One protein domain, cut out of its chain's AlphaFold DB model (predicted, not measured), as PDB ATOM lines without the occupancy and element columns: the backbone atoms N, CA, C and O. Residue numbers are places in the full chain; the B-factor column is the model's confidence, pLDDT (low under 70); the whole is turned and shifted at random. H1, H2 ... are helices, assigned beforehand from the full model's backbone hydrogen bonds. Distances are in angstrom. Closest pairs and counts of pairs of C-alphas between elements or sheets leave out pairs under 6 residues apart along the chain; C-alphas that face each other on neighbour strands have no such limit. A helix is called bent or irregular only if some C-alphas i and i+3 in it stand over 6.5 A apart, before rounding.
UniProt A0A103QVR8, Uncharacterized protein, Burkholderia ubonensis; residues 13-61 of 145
ATOM      1  N   ALA A  13     135.932 165.452  92.636       73.88
ATOM      2  CA  ALA A  13     134.510 165.257  92.362       73.88
ATOM      3  C   ALA A  13     134.272 164.393  91.113       73.88
ATOM      4  O   ALA A  13     133.330 163.602  91.073       73.88
ATOM      5  N   LEU A  14     135.138 164.503  90.099       73.19
ATOM      6  CA  LEU A  14     135.038 163.687  88.888       73.19
ATOM      7  C   LEU A  14     135.323 162.213  89.201       73.19
ATOM      8  O   LEU A  14     134.590 161.336  88.749       73.19
ATOM      9  N   LEU A  15     136.330 161.946  90.038       73.62
ATOM     10  CA  LEU A  15     136.637 160.595  90.512       73.62
ATOM     11  C   LEU A  15     135.469 159.979  91.277       73.62
ATOM     12  O   LEU A  15     135.126 158.820  91.051       73.62
ATOM     13  N   GLU A  16     134.830 160.758  92.147       76.69
ATOM     14  CA  GLU A  16     133.676 160.299  92.912       76.69
ATOM     15  C   GLU A  16     132.491 159.930  92.004       76.69
ATOM     16  O   GLU A  16     131.866 158.880  92.182       76.69
ATOM     17  N   VAL A  17     132.204 160.751  90.990       80.56
ATOM     18  CA  VAL A  17     131.157 160.465  89.997       80.56
ATOM     19  C   VAL A  17     131.474 159.190  89.214       80.56
ATOM     20  O   VAL A  17     130.604 158.324  89.082       80.56
ATOM     21  N   CYS A  18     132.713 159.026  88.745       77.88
ATOM     22  CA  CYS A  18     133.139 157.828  88.022       77.88
ATOM     23  C   CYS A  18     133.050 156.567  88.887       77.88
ATOM     24  O   CYS A  18     132.523 155.552  88.433       77.88
ATOM     25  N   ALA A  19     133.507 156.631  90.139       78.38
ATOM     26  CA  ALA A  19     133.434 155.519  91.078       78.38
ATOM     27  C   ALA A  19     131.981 155.062  91.284       78.38
ATOM     28  O   ALA A  19     131.675 153.876  91.150       78.38
ATOM     29  N   ARG A  20     131.057 156.005  91.517       80.81
ATOM     30  CA  ARG A  20     129.618 155.712  91.646       80.81
ATOM     31  C   ARG A  20     129.035 155.100  90.373       80.81
ATOM     32  O   ARG A  20     128.234 154.171  90.458       80.81
ATOM     33  N   PHE A  21     129.416 155.610  89.204       79.56
ATOM     34  CA  PHE A  21     128.953 155.093  87.917       79.56
ATOM     35  C   PHE A  21     129.417 153.652  87.676       79.56
ATOM     36  O   PHE A  21     128.594 152.784  87.385       79.56
ATOM     37  N   ILE A  22     130.706 153.371  87.884       80.81
ATOM     38  CA  ILE A  22     131.275 152.021  87.769       80.81
ATOM     39  C   ILE A  22     130.612 151.079  88.773       80.81
ATOM     40  O   ILE A  22     130.249 149.958  88.413       80.81
ATOM     41  N   GLY A  23     130.385 151.537  90.007       79.62
ATOM     42  CA  GLY A  23     129.687 150.746  91.014       79.62
ATOM     43  C   GLY A  23     128.262 150.373  90.596       79.62
ATOM     44  O   GLY A  23     127.857 149.224  90.742       79.62
ATOM     45  N   LYS A  24     127.522 151.299  89.968       82.19
ATOM     46  CA  LYS A  24     126.202 150.995  89.390       82.19
ATOM     47  C   LYS A  24     126.264 149.989  88.239       82.19
ATOM     48  O   LYS A  24     125.393 149.130  88.165       82.19
ATOM     49  N   LEU A  25     127.254 150.092  87.350       75.81
ATOM     50  CA  LEU A  25     127.387 149.189  86.198       75.81
ATOM     51  C   LEU A  25     127.817 147.773  86.591       75.81
ATOM     52  O   LEU A  25     127.389 146.805  85.972       75.81
ATOM     53  N   THR A  26     128.683 147.656  87.594       82.56
ATOM     54  CA  THR A  26     129.310 146.383  87.985       82.56
ATOM     55  C   THR A  26     128.632 145.717  89.180       82.56
ATOM     56  O   THR A  26     128.903 144.553  89.462       82.56
ATOM     57  N   GLY A  27     127.776 146.445  89.905       81.75
ATOM     58  CA  GLY A  27     127.218 146.007  91.186       81.75
ATOM     59  C   GLY A  27     128.239 145.996  92.331       81.75
ATOM     60  O   GLY A  27     127.912 145.552  93.430       81.75
ATOM     61  N   LEU A  28     129.466 146.468  92.093       80.06
ATOM     62  CA  LEU A  28     130.519 146.541  93.100       80.06
ATOM     63  C   LEU A  28     130.419 147.846  93.887       80.06
ATOM     64  O   LEU A  28     130.076 148.898  93.353       80.06
ATOM     65  N   VAL A  29     130.774 147.794  95.169       77.56
ATOM     66  CA  VAL A  29     130.953 149.007  95.969       77.56
ATOM     67  C   VAL A  29     132.380 149.504  95.727       77.56
ATOM     68  O   VAL A  29     133.322 148.802  96.100       77.56
ATOM     69  N   PRO A  30     132.575 150.664  95.077       69.62
ATOM     70  CA  PRO A  30     133.912 151.199  94.865       69.62
ATOM     71  C   PRO A  30     134.547 151.574  96.216       69.62
ATOM     72  O   PRO A  30     133.832 152.047  97.107       69.62
ATOM     73  N   PRO A  31     135.870 151.395  96.389       72.12
ATOM     74  CA  PRO A  31     136.545 151.860  97.593       72.12
ATOM     75  C   PRO A  31     136.502 153.397  97.694       72.12
ATOM     76  O   PRO A  31     136.182 154.083  96.716       72.12
ATOM     77  N   PRO A  32     136.809 153.978  98.863       75.88
ATOM     78  CA  PRO A  32     137.043 155.412  98.972       75.88
ATOM     79  C   PRO A  32     138.133 155.863  97.993       75.88
ATOM     80  O   PRO A  32     139.143 155.186  97.823       75.88
ATOM     81  N   VAL A  33     137.962 157.037  97.377       69.06
ATOM     82  CA  VAL A  33     138.919 157.586  96.394       69.06
ATOM     83  C   VAL A  33     140.332 157.730  96.979       69.06
ATOM     84  O   VAL A  33     141.313 157.587  96.259       69.06
ATOM     85  N   ALA A  34     140.446 157.966  98.290       72.56
ATOM     86  CA  ALA A  34     141.728 158.044  98.994       72.56
ATOM     87  C   ALA A  34     142.524 156.725  98.980       72.56
ATOM     88  O   ALA A  34     143.742 156.759  99.132       72.56
ATOM     89  N   ASP A  35     141.845 155.595  98.772       77.06
ATOM     90  CA  ASP A  35     142.428 154.252  98.780       77.06
ATOM     91  C   ASP A  35     142.707 153.738  97.358       77.06
ATOM     92  O   ASP A  35     143.036 152.566  97.161       77.06
ATOM     93  N   PHE A  36     142.544 154.590  96.339       73.12
ATOM     94  CA  PHE A  36     142.781 154.195  94.957       73.12
ATOM     95  C   PHE A  36     144.283 154.015  94.703       73.12
ATOM     96  O   PHE A  36     145.087 154.862  95.104       73.12
ATOM     97  N   PRO A  37     144.686 152.939  94.004       78.75
ATOM     98  CA  PRO A  37     146.084 152.740  93.658       78.75
ATOM     99  C   PRO A  37     146.617 153.882  92.769       78.75
ATOM    100  O   PRO A  37     145.913 154.305  91.844       78.75
ATOM    101  N   PRO A  38     147.851 154.379  92.983       73.31
ATOM    102  CA  PRO A  38     148.407 155.493  92.208       73.31
ATOM    103  C   PRO A  38     148.426 155.268  90.689       73.31
ATOM    104  O   PRO A  38     148.297 156.220  89.917       73.31
ATOM    105  N   GLU A  39     148.552 154.018  90.245       77.38
ATOM    106  CA  GLU A  39     148.492 153.620  88.838       77.38
ATOM    107  C   GLU A  39     147.135 153.929  88.187       77.38
ATOM    108  O   GLU A  39     147.078 154.280  87.006       77.38
ATOM    109  N   MET A  40     146.044 153.905  88.962       73.44
ATOM    110  CA  MET A  40     144.707 154.246  88.474       73.44
ATOM    111  C   MET A  40     144.574 155.741  88.188       73.44
ATOM    112  O   MET A  40     143.795 156.131  87.321       73.44
ATOM    113  N   HIS A  41     145.356 156.597  88.853       74.19
ATOM    114  CA  HIS A  41     145.283 158.047  88.652       74.19
ATOM    115  C   HIS A  41     145.675 158.451  87.226       74.19
ATOM    116  O   HIS A  41     145.104 159.388  86.674       74.19
ATOM    117  N   ALA A  42     146.622 157.739  86.604       74.94
ATOM    118  CA  ALA A  42     146.992 157.979  85.210       74.94
ATOM    119  C   ALA A  42     145.837 157.650  84.249       74.94
ATOM    120  O   ALA A  42     145.531 158.449  83.366       74.94
ATOM    121  N   VAL A  43     145.156 156.525  84.478       77.75
ATOM    122  CA  VAL A  43     143.987 156.103  83.692       77.75
ATOM    123  C   VAL A  43     142.830 157.092  83.861       77.75
ATOM    124  O   VAL A  43     142.226 157.516  82.878       77.75
ATOM    125  N   PHE A  44     142.564 157.534  85.093       75.94
ATOM    126  CA  PHE A  44     141.535 158.538  85.362       75.94
ATOM    127  C   PHE A  44     141.839 159.892  84.726       75.94
ATOM    128  O   PHE A  44     140.917 160.539  84.234       75.94
ATOM    129  N   ARG A  45     143.107 160.317  84.685       73.81
ATOM    130  CA  ARG A  45     143.503 161.543  83.978       73.81
ATOM    131  C   ARG A  45     143.224 161.460  82.488       73.81
ATOM    132  O   ARG A  45     142.671 162.402  81.930       73.81
ATOM    133  N   GLN A  46     143.575 160.343  81.857       79.38
ATOM    134  CA  GLN A  46     143.303 160.149  80.437       79.38
ATOM    135  C   GLN A  46     141.796 160.189  80.158       79.38
ATOM    136  O   GLN A  46     141.348 160.960  79.313       79.38
ATOM    137  N   PHE A  47     141.011 159.438  80.935       81.44
ATOM    138  CA  PHE A  47     139.553 159.458  80.837       81.44
ATOM    139  C   PHE A  47     138.983 160.872  81.022       81.44
ATOM    140  O   PHE A  47     138.148 161.314  80.236       81.44
ATOM    141  N   ALA A  48     139.440 161.598  82.046       75.25
ATOM    142  CA  ALA A  48     138.990 162.955  82.323       75.25
ATOM    143  C   ALA A  48     139.302 163.894  81.153       75.25
ATOM    144  O   ALA A  48     138.424 164.640  80.727       75.25
ATOM    145  N   ALA A  49     140.517 163.837  80.605       74.69
ATOM    146  CA  ALA A  49     140.922 164.650  79.465       74.69
ATOM    147  C   ALA A  49     140.049 164.384  78.228       74.69
ATOM    148  O   ALA A  49     139.596 165.331  77.585       74.69
ATOM    149  N   GLU A  50     139.757 163.116  77.931       80.12
ATOM    150  CA  GLU A  50     138.879 162.720  76.825       80.12
ATOM    151  C   GLU A  50     137.431 163.178  77.057       80.12
ATOM    152  O   GLU A  50     136.822 163.785  76.177       80.12
ATOM    153  N   ALA A  51     136.891 162.981  78.265       77.12
ATOM    154  CA  ALA A  51     135.549 163.431  78.625       77.12
ATOM    155  C   ALA A  51     135.414 164.960  78.535       77.12
ATOM    156  O   ALA A  51     134.442 165.463  77.972       77.12
ATOM    157  N   TYR A  52     136.402 165.708  79.034       73.25
ATOM    158  CA  TYR A  52     136.432 167.165  78.912       73.25
ATOM    159  C   TYR A  52     136.550 167.616  77.459       73.25
ATOM    160  O   TYR A  52     135.886 168.582  77.087       73.25
ATOM    161  N   ALA A  53     137.348 166.939  76.630       73.69
ATOM    162  CA  ALA A  53     137.449 167.244  75.208       73.69
ATOM    163  C   ALA A  53     136.108 167.033  74.490       73.69
ATOM    164  O   ALA A  53     135.666 167.933  73.784       73.69
ATOM    165  N   ILE A  54     135.420 165.917  74.749       71.62
ATOM    166  CA  ILE A  54     134.101 165.605  74.177       71.62
ATOM    167  C   ILE A  54     133.045 166.602  74.651       71.62
ATOM    168  O   ILE A  54     132.266 167.112  73.851       71.62
ATOM    169  N   VAL A  55     133.000 166.908  75.952       73.12
ATOM    170  CA  VAL A  55     132.052 167.892  76.488       73.12
ATOM    171  C   VAL A  55     132.345 169.272  75.912       73.12
ATOM    172  O   VAL A  55     131.420 169.953  75.486       73.12
ATOM    173  N   ARG A  56     133.614 169.678  75.831       70.69
ATOM    174  CA  ARG A  56     134.004 170.949  75.216       70.69
ATOM    175  C   ARG A  56     133.644 170.986  73.738       70.69
ATOM    176  O   ARG A  56     133.155 172.013  73.296       70.69
ATOM    177  N   GLU A  57     133.856 169.909  72.991       61.16
ATOM    178  CA  GLU A  57     133.448 169.807  71.590       61.16
ATOM    179  C   GLU A  57     131.926 169.873  71.455       61.16
ATOM    180  O   GLU A  57     131.441 170.618  70.623       61.16
ATOM    181  N   ASN A  58     131.159 169.200  72.310       55.94
ATOM    182  CA  ASN A  58     129.692 169.246  72.284       55.94
ATOM    183  C   ASN A  58     129.112 170.590  72.749       55.94
ATOM    184  O   ASN A  58     128.023 170.960  72.328       55.94
ATOM    185  N   VAL A  59     129.823 171.325  73.610       58.34
ATOM    186  CA  VAL A  59     129.467 172.696  74.010       58.34
ATOM    187  C   VAL A  59     129.901 173.711  72.943       58.34
ATOM    188  O   VAL A  59     129.204 174.693  72.713       58.34
ATOM    189  N   ALA A  60     131.046 173.492  72.287       56.44
ATOM    190  CA  ALA A  60     131.609 174.384  71.270       56.44
ATOM    191  C   ALA A  60     131.065 174.127  69.860       56.44
ATOM    192  O   ALA A  60     131.155 175.007  69.008       56.44
ATOM    193  N   LYS A  61     130.515 172.941  69.601       46.09
ATOM    194  CA  LYS A  61     129.722 172.626  68.422       46.09
ATOM    195  C   LYS A  61     128.324 173.158  68.708       46.09
ATOM    196  O   LYS A  61     127.582 172.500  69.438       46.09
TER     197      LYS A  61
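Overview. This is residues 13 to 61 of the 145 residues of an uncharacterized protein of Burkholderia ubonensis (UniProt A0A103QVR8). Two helices stand about perpendicular, with the beginning of the shorter one, H1, coming close to the longer one, H2, partway along it. H1, the long link and the part of H2 before residue 49 make a loose triangle, from which residues 49 to 61, of which 49 to 60 belong to H2, stick out as an arm. The printed part has 49 residues with two named helices, H1 then H2 along the chain, and no named strand; its class is all helix. It is loose, with a radius of gyration of the C-alphas of 12.5 A, and elongated, spanning 36 by 23 by 16 A.

Arrangement. H1, residues 13 to 26, and H2, residues 38 to 60, are close but not clearly touching, with 2 pairs of C-alphas within 8 A. Their closest C-alphas, those of Leu 15 and Phe 44, are 7.4 A apart. The helix lines are about perpendicular, at 80 degrees, and the centres are 14.2 A apart. In H1 every O i to N i+4 pair is within hydrogen-bond range; in H2 17 of 19 are.

Along the chain. H1 begins at C-alpha 13, at (134.510, 165.257, 92.362), and measures 20.1 A from first to last C-alpha. H2 begins at C-alpha 38, at (148.407, 155.493, 92.208), and ends at C-alpha 60, at (131.609, 174.384, 71.270), a length of 32.8 A. Neither helix is bent or irregular.

Size, cuts and confidence. The two C-alphas farthest apart, those of Asp 35 and Lys 61, are 37.7 A apart. Without residues 49 to 61, which stand free, the body spans 24 by 18 by 16 A. The link from H1 to H2, with 11 residues between them, is long, and the printed part has no cut. The mean pLDDT of the printed part is 74.1; residues 30, 33 and 57 to 61 are under 70.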